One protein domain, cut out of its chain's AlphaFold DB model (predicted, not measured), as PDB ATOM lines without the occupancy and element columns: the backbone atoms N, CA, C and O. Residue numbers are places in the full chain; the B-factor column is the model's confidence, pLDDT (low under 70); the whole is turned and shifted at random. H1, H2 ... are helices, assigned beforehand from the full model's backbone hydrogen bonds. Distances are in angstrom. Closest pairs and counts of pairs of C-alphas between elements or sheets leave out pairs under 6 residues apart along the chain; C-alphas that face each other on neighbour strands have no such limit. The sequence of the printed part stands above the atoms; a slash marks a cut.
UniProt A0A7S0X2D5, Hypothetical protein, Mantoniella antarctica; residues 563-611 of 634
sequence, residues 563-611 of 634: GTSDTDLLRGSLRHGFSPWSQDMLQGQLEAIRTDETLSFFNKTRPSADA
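Overview. This is residues 563 to 611 of the 634 residues of the protein "Hypothetical protein" of Mantoniella antarctica (UniProt A0A7S0X2D5). Three helices make a small triangle: H1 and H2, the two longer ones, meet at a steep tilt with a part of each, and the short H3 packs on both of them, about perpendicular to each. The loop between H1 and H2, with Trp 581, lies at one end of the long axis, and the tail after H3, residues 606 to 611, runs away from the helices to the other end. The printed part has 49 residues with three named helices, in the order H1, H2, H3 along the chain, and no named strand; the class is all helix. It is only just loose, close to compact, with a radius of gyration of the C-alphas of 11.6 A, and elongated, spanning 39 by 23 by 15 A.

Arrangement. H1, residues 563 to 575, touches H2, residues 583 to 595, with residues 569 to 573 alone, and H2 touches it with residues 589 to 593 alone. Their closest C-alphas are those of Gly 572 and Ile 593, 5.1 A apart. The two helices run opposite ways at a steep tilt of 66 degrees. H1 also touches H3, residues 600 to 605, with residues 565 to 568 alone; the closest C-alphas are those of Asp 568 and Ser 600, 6.7 A apart, and the lines are about perpendicular at 87 degrees. H2 touches H3 with residues 593 to 595 alone; the closest C-alphas are those of Arg 594 and Phe 602, 5.4 A apart, and the lines are about perpendicular at 82 degrees. The helix packing is mostly crossed, with none of these three pairs at a shallow tilt. In H1 and H2 every O i to N i+4 pair is within hydrogen-bond range; in H3 it is 1 of 2.

Along the chain. H1 begins at C-alpha 563, (-32.641, -61.498, 10.120), and measures 18.5 A from first to last C-alpha, from Gly 563 to Arg 575. H2 runs from Gln 583, with its C-alpha at (-40.656, -39.517, 19.174), to Thr 595, and measures 18.1 A. H3 runs from Ser 600 to Thr 605, whose C-alpha is at (-36.510, -46.722, 0.089).

Size, cuts and confidence. The two C-alphas farthest apart are those of Trp 581 and Asp 610, at 39.0 A, while the first and last printed C-alphas, of Gly 563 and Ala 611, are 27.6 A apart. The printed part has no cut. The link from H1 to H2 has 7 residues and is short; the link from H2 to H3 has 4 and is tight. The mean pLDDT of the printed part is 75.7, and the model's confidence is low, under 70, at residues 578 to 583 and 605 to 611.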
ATOM      1  N   GLY A 563     -33.745 -61.590   9.149       74.38
ATOM      2  CA  GLY A 563     -32.641 -61.498  10.120       74.38
ATOM      3  C   GLY A 563     -31.507 -60.544   9.707       74.38
ATOM      4  O   GLY A 563     -30.847 -59.954  10.564       74.38
ATOM      5  N   THR A 564     -31.310 -60.326   8.405       77.50
ATOM      6  CA  THR A 564     -30.369 -59.317   7.896       77.50
ATOM      7  C   THR A 564     -30.880 -57.909   8.191       77.50
ATOM      8  O   THR A 564     -30.104 -57.069   8.637       77.50
ATOM      9  N   SER A 565     -32.190 -57.670   8.052       79.88
ATOM     10  CA  SER A 565     -32.821 -56.403   8.451       79.88
ATOM     11  C   SER A 565     -32.650 -56.129   9.951       79.88
ATOM     12  O   SER A 565     -32.337 -55.007  10.328       79.88
ATOM     13  N   ASP A 566     -32.743 -57.144  10.817       76.31
ATOM     14  CA  ASP A 566     -32.457 -56.982  12.254       76.31
ATOM     15  C   ASP A 566     -30.993 -56.596  12.525       76.31
ATOM     16  O   ASP A 566     -30.708 -55.733  13.359       76.31
ATOM     17  N   THR A 567     -30.058 -57.210  11.798       77.25
ATOM     18  CA  THR A 567     -28.621 -56.922  11.925       77.25
ATOM     19  C   THR A 567     -28.296 -55.502  11.465       77.25
ATOM     20  O   THR A 567     -27.539 -54.789  12.128       77.25
ATOM     21  N   ASP A 568     -28.894 -55.065  10.360       82.00
ATOM     22  CA  ASP A 568     -28.703 -53.718   9.830       82.00
ATOM     23  C   ASP A 568     -29.404 -52.658  10.683       82.00
ATOM     24  O   ASP A 568     -28.856 -51.573  10.861       82.00
ATOM     25  N   LEU A 569     -30.547 -52.972  11.302       81.94
ATOM     26  CA  LEU A 569     -31.195 -52.088  12.277       81.94
ATOM     27  C   LEU A 569     -30.300 -51.854  13.495       81.94
ATOM     28  O   LEU A 569     -30.157 -50.720  13.954       81.94
ATOM     29  N   LEU A 570     -29.675 -52.917  14.008       78.62
ATOM     30  CA  LEU A 570     -28.716 -52.821  15.107       78.62
ATOM     31  C   LEU A 570     -27.489 -52.001  14.702       78.62
ATOM     32  O   LEU A 570     -27.101 -51.094  15.436       78.62
ATOM     33  N   ARG A 571     -26.902 -52.262  13.526       80.50
ATOM     34  CA  ARG A 571     -25.775 -51.466  13.009       80.50
ATOM     35  C   ARG A 571     -26.142 -49.996  12.849       80.50
ATOM     36  O   ARG A 571     -25.389 -49.139  13.303       80.50
ATOM     37  N   GLY A 572     -27.292 -49.710  12.248       82.75
ATOM     38  CA  GLY A 572     -27.792 -48.354  12.064       82.75
ATOM     39  C   GLY A 572     -28.034 -47.647  13.391       82.75
ATOM     40  O   GLY A 572     -27.614 -46.510  13.571       82.75
ATOM     41  N   SER A 573     -28.617 -48.343  14.364       80.19
ATOM     42  CA  SER A 573     -28.862 -47.809  15.706       80.19
ATOM     43  C   SER A 573     -27.574 -47.557  16.493       80.19
ATOM     44  O   SER A 573     -27.496 -46.601  17.259       80.19
ATOM     45  N   LEU A 574     -26.538 -48.378  16.300       78.69
ATOM     46  CA  LEU A 574     -25.221 -48.144  16.899       78.69
ATOM     47  C   LEU A 574     -24.495 -46.954  16.259       78.69
ATOM     48  O   LEU A 574     -23.782 -46.242  16.959       78.69
ATOM     49  N   ARG A 575     -24.675 -46.725  14.952       83.81
ATOM     50  CA  ARG A 575     -24.039 -45.612  14.226       83.81
ATOM     51  C   ARG A 575     -24.730 -44.275  14.448       83.81
ATOM     52  O   ARG A 575     -24.067 -43.295  14.765       83.81
ATOM     53  N   HIS A 576     -26.050 -44.248  14.309       82.38
ATOM     54  CA  HIS A 576     -26.862 -43.026  14.375       82.38
ATOM     55  C   HIS A 576     -27.352 -42.716  15.797       82.38
ATOM     56  O   HIS A 576     -28.117 -41.778  16.008       82.38
ATOM     57  N   GLY A 577     -26.869 -43.486  16.779       75.00
ATOM     58  CA  GLY A 577     -27.221 -43.386  18.189       75.00
ATOM     59  C   GLY A 577     -28.553 -44.062  18.501       75.00
ATOM     60  O   GLY A 577     -29.456 -44.086  17.680       75.00
ATOM     61  N   PHE A 578     -28.692 -44.604  19.710       65.06
ATOM     62  CA  PHE A 578     -29.968 -45.114  20.208       65.06
ATOM     63  C   PHE A 578     -30.731 -43.938  20.828       65.06
ATOM     64  O   PHE A 578     -30.211 -43.314  21.756       65.06
ATOM     65  N   SER A 579     -31.943 -43.624  20.359       52.69
ATOM     66  CA  SER A 579     -32.767 -42.549  20.932       52.69
ATOM     67  C   SER A 579     -33.908 -43.088  21.810       52.69
ATOM     68  O   SER A 579     -35.011 -43.357  21.331       52.69
ATOM     69  N   PRO A 580     -33.703 -43.202  23.137       52.94
ATOM     70  CA  PRO A 580     -34.784 -43.564  24.051       52.94
ATOM     71  C   PRO A 580     -35.819 -42.471  24.358       52.94
ATOM     72  O   PRO A 580     -36.785 -42.791  25.047       52.94
ATOM     73  N   TRP A 581     -35.610 -41.205  23.970       50.06
ATOM     74  CA  TRP A 581     -36.114 -40.091  24.797       50.06
ATOM     75  C   TRP A 581     -37.173 -39.191  24.141       50.06
ATOM     76  O   TRP A 581     -37.876 -38.490  24.866       50.06
ATOM     77  N   SER A 582     -37.349 -39.206  22.814       66.62
ATOM     78  CA  SER A 582     -38.477 -38.518  22.164       66.62
ATOM     79  C   SER A 582     -38.860 -39.152  20.826       66.62
ATOM     80  O   SER A 582     -38.022 -39.739  20.141       66.62
ATOM     81  N   GLN A 583     -40.138 -39.023  20.454       66.56
ATOM     82  CA  GLN A 583     -40.656 -39.517  19.174       66.56
ATOM     83  C   GLN A 583     -39.959 -38.834  17.987       66.56
ATOM     84  O   GLN A 583     -39.636 -39.511  17.019       66.56
ATOM     85  N   ASP A 584     -39.653 -37.539  18.094       70.25
ATOM     86  CA  ASP A 584     -38.966 -36.782  17.039       70.25
ATOM     87  C   ASP A 584     -37.521 -37.251  16.848       70.25
ATOM     88  O   ASP A 584     -37.054 -37.395  15.723       70.25
ATOM     89  N   MET A 585     -36.808 -37.542  17.943       72.19
ATOM     90  CA  MET A 585     -35.450 -38.078  17.857       72.19
ATOM     91  C   MET A 585     -35.445 -39.527  17.374       72.19
ATOM     92  O   MET A 585     -34.541 -39.909  16.641       72.19
ATOM     93  N   LEU A 586     -36.448 -40.328  17.754       74.12
ATOM     94  CA  LEU A 586     -36.625 -41.665  17.190       74.12
ATOM     95  C   LEU A 586     -36.886 -41.574  15.683       74.12
ATOM     96  O   LEU A 586     -36.247 -42.278  14.921       74.12
ATOM     97  N   GLN A 587     -37.765 -40.678  15.237       77.50
ATOM     98  CA  GLN A 587     -38.055 -40.500  13.817       77.50
ATOM     99  C   GLN A 587     -36.838 -39.980  13.042       77.50
ATOM    100  O   GLN A 587     -36.548 -40.499  11.972       77.50
ATOM    101  N   GLY A 588     -36.073 -39.042  13.607       80.38
ATOM    102  CA  GLY A 588     -34.799 -38.598  13.034       80.38
ATOM    103  C   GLY A 588     -33.751 -39.713  12.962       80.38
ATOM    104  O   GLY A 588     -33.048 -39.830  11.966       80.38
ATOM    105  N   GLN A 589     -33.681 -40.577  13.978       83.12
ATOM    106  CA  GLN A 589     -32.806 -41.751  13.979       83.12
ATOM    107  C   GLN A 589     -33.243 -42.776  12.924       83.12
ATOM    108  O   GLN A 589     -32.405 -43.295  12.193       83.12
ATOM    109  N   LEU A 590     -34.542 -43.067  12.824       83.88
ATOM    110  CA  LEU A 590     -35.079 -43.980  11.815       83.88
ATOM    111  C   LEU A 590     -34.858 -43.433  10.401       83.88
ATOM    112  O   LEU A 590     -34.502 -44.206   9.518       83.88
ATOM    113  N   GLU A 591     -34.987 -42.120  10.197       84.69
ATOM    114  CA  GLU A 591     -34.658 -41.473   8.925       84.69
ATOM    115  C   GLU A 591     -33.162 -41.595   8.610       84.69
ATOM    116  O   GLU A 591     -32.810 -42.002   7.510       84.69
ATOM    117  N   ALA A 592     -32.278 -41.358   9.585       85.62
ATOM    118  CA  ALA A 592     -30.838 -41.538   9.400       85.62
ATOM    119  C   ALA A 592     -30.483 -42.986   9.012       85.62
ATOM    120  O   ALA A 592     -29.722 -43.201   8.071       85.62
ATOM    121  N   ILE A 593     -31.095 -43.976   9.674       87.38
ATOM    122  CA  ILE A 593     -30.962 -45.407   9.350       87.38
ATOM    123  C   ILE A 593     -31.498 -45.710   7.945       87.38
ATOM    124  O   ILE A 593     -30.911 -46.503   7.213       87.38
ATOM    125  N   ARG A 594     -32.608 -45.079   7.557       84.81
ATOM    126  CA  ARG A 594     -33.234 -45.229   6.240       84.81
ATOM    127  C   ARG A 594     -32.375 -44.657   5.114       84.81
ATOM    128  O   ARG A 594     -32.366 -45.222   4.027       84.81
ATOM    129  N   THR A 595     -31.677 -43.552   5.371       86.75
ATOM    130  CA  THR A 595     -30.813 -42.864   4.399       86.75
ATOM    131  C   THR A 595     -29.362 -43.355   4.392       86.75
ATOM    132  O   THR A 595     -28.577 -42.898   3.569       86.75
ATOM    133  N   ASP A 596     -28.982 -44.268   5.290       88.06
ATOM    134  CA  ASP A 596     -27.618 -44.799   5.362       88.06
ATOM    135  C   ASP A 596     -27.357 -45.795   4.221       88.06
ATOM    136  O   ASP A 596     -27.817 -46.937   4.261       88.06
ATOM    137  N   GLU A 597     -26.569 -45.367   3.230       89.31
ATOM    138  CA  GLU A 597     -26.209 -46.139   2.030       89.31
ATOM    139  C   GLU A 597     -25.573 -47.503   2.331       89.31
ATOM    140  O   GLU A 597     -25.578 -48.403   1.492       89.31
ATOM    141  N   THR A 598     -25.019 -47.677   3.531       88.31
ATOM    142  CA  THR A 598     -24.360 -48.922   3.930       88.31
ATOM    143  C   THR A 598     -25.316 -49.964   4.516       88.31
ATOM    144  O   THR A 598     -24.895 -51.093   4.774       88.31
ATOM    145  N   LEU A 599     -26.582 -49.604   4.751       87.62
ATOM    146  CA  LEU A 599     -27.604 -50.485   5.311       87.62
ATOM    147  C   LEU A 599     -28.569 -50.953   4.220       87.62
ATOM    148  O   LEU A 599     -28.906 -50.212   3.296       87.62
ATOM    149  N   SER A 600     -29.098 -52.173   4.351       85.31
ATOM    150  CA  SER A 600     -30.044 -52.724   3.367       85.31
ATOM    151  C   SER A 600     -31.352 -51.933   3.225       85.31
ATOM    152  O   SER A 600     -32.078 -52.130   2.250       85.31
ATOM    153  N   PHE A 601     -31.658 -51.029   4.161       85.06
ATOM    154  CA  PHE A 601     -32.844 -50.172   4.119       85.06
ATOM    155  C   PHE A 601     -32.777 -49.103   3.025       85.06
ATOM    156  O   PHE A 601     -33.808 -48.815   2.423       85.06
ATOM    157  N   PHE A 602     -31.589 -48.582   2.708       83.25
ATOM    158  CA  PHE A 602     -31.410 -47.519   1.713       83.25
ATOM    159  C   PHE A 602     -31.869 -47.931   0.312       83.25
ATOM    160  O   PHE A 602     -32.572 -47.201  -0.384       83.25
ATOM    161  N   ASN A 603     -31.535 -49.158  -0.093       78.69
ATOM    162  CA  ASN A 603     -31.943 -49.681  -1.397       78.69
ATOM    163  C   ASN A 603     -33.447 -49.973  -1.475       78.69
ATOM    164  O   ASN A 603     -33.995 -50.029  -2.571       78.69
ATOM    165  N   LYS A 604     -34.113 -50.163  -0.330       76.25
ATOM    166  CA  LYS A 604     -35.555 -50.433  -0.265       76.25
ATOM    167  C   LYS A 604     -36.398 -49.162  -0.302       76.25
ATOM    168  O   LYS A 604     -37.560 -49.229  -0.674       76.25
ATOM    169  N   THR A 605     -35.826 -48.023   0.073       67.56
ATOM    170  CA  THR A 605     -36.510 -46.722   0.089       67.56
ATOM    171  C   THR A 605     -36.263 -45.885  -1.152       67.56
ATOM    172  O   THR A 605     -36.973 -44.904  -1.381       67.56
ATOM    173  N   ARG A 606     -35.295 -46.268  -1.989       64.19
ATOM    174  CA  ARG A 606     -35.097 -45.628  -3.282       64.19
ATOM    175  C   ARG A 606     -36.244 -46.037  -4.219       64.19
ATOM    176  O   ARG A 606     -36.413 -47.232  -4.462       64.19
ATOM    177  N   PRO A 607     -37.016 -45.086  -4.781       58.94
ATOM    178  CA  PRO A 607     -37.941 -45.415  -5.859       58.94
ATOM    179  C   PRO A 607     -37.142 -46.086  -6.981       58.94
ATOM    180  O   PRO A 607     -36.040 -45.630  -7.309       58.94
ATOM    181  N   SER A 608     -37.655 -47.194  -7.526       61.09
ATOM    182  CA  SER A 608     -36.979 -47.888  -8.624       61.09
ATOM    183  C   SER A 608     -36.699 -46.898  -9.758       61.09
ATOM    184  O   SER A 608     -37.435 -45.924  -9.934       61.09
ATOM    185  N   ALA A 609     -35.630 -47.117 -10.528       59.25
ATOM    186  CA  ALA A 609     -35.330 -46.268 -11.682       59.25
ATOM    187  C   ALA A 609     -36.553 -46.139 -12.612       59.25
ATOM    188  O   ALA A 609     -36.812 -45.057 -13.130       59.25
ATOM    189  N   ASP A 610     -37.356 -47.200 -12.700       57.66
ATOM    190  CA  ASP A 610     -38.612 -47.244 -13.446       57.66
ATOM    191  C   ASP A 610     -39.720 -46.390 -12.812       57.66
ATOM    192  O   ASP A 610     -40.443 -45.708 -13.529       57.66
ATOM    193  N   ALA A 611     -39.837 -46.350 -11.480       61.59
ATOM    194  CA  ALA A 611     -40.778 -45.470 -10.783       61.59
ATOM    195  C   ALA A 611     -40.382 -43.990 -10.917       61.59
ATOM    196  O   ALA A 611     -41.242 -43.125 -11.077       61.59
TER     197      ALA A 611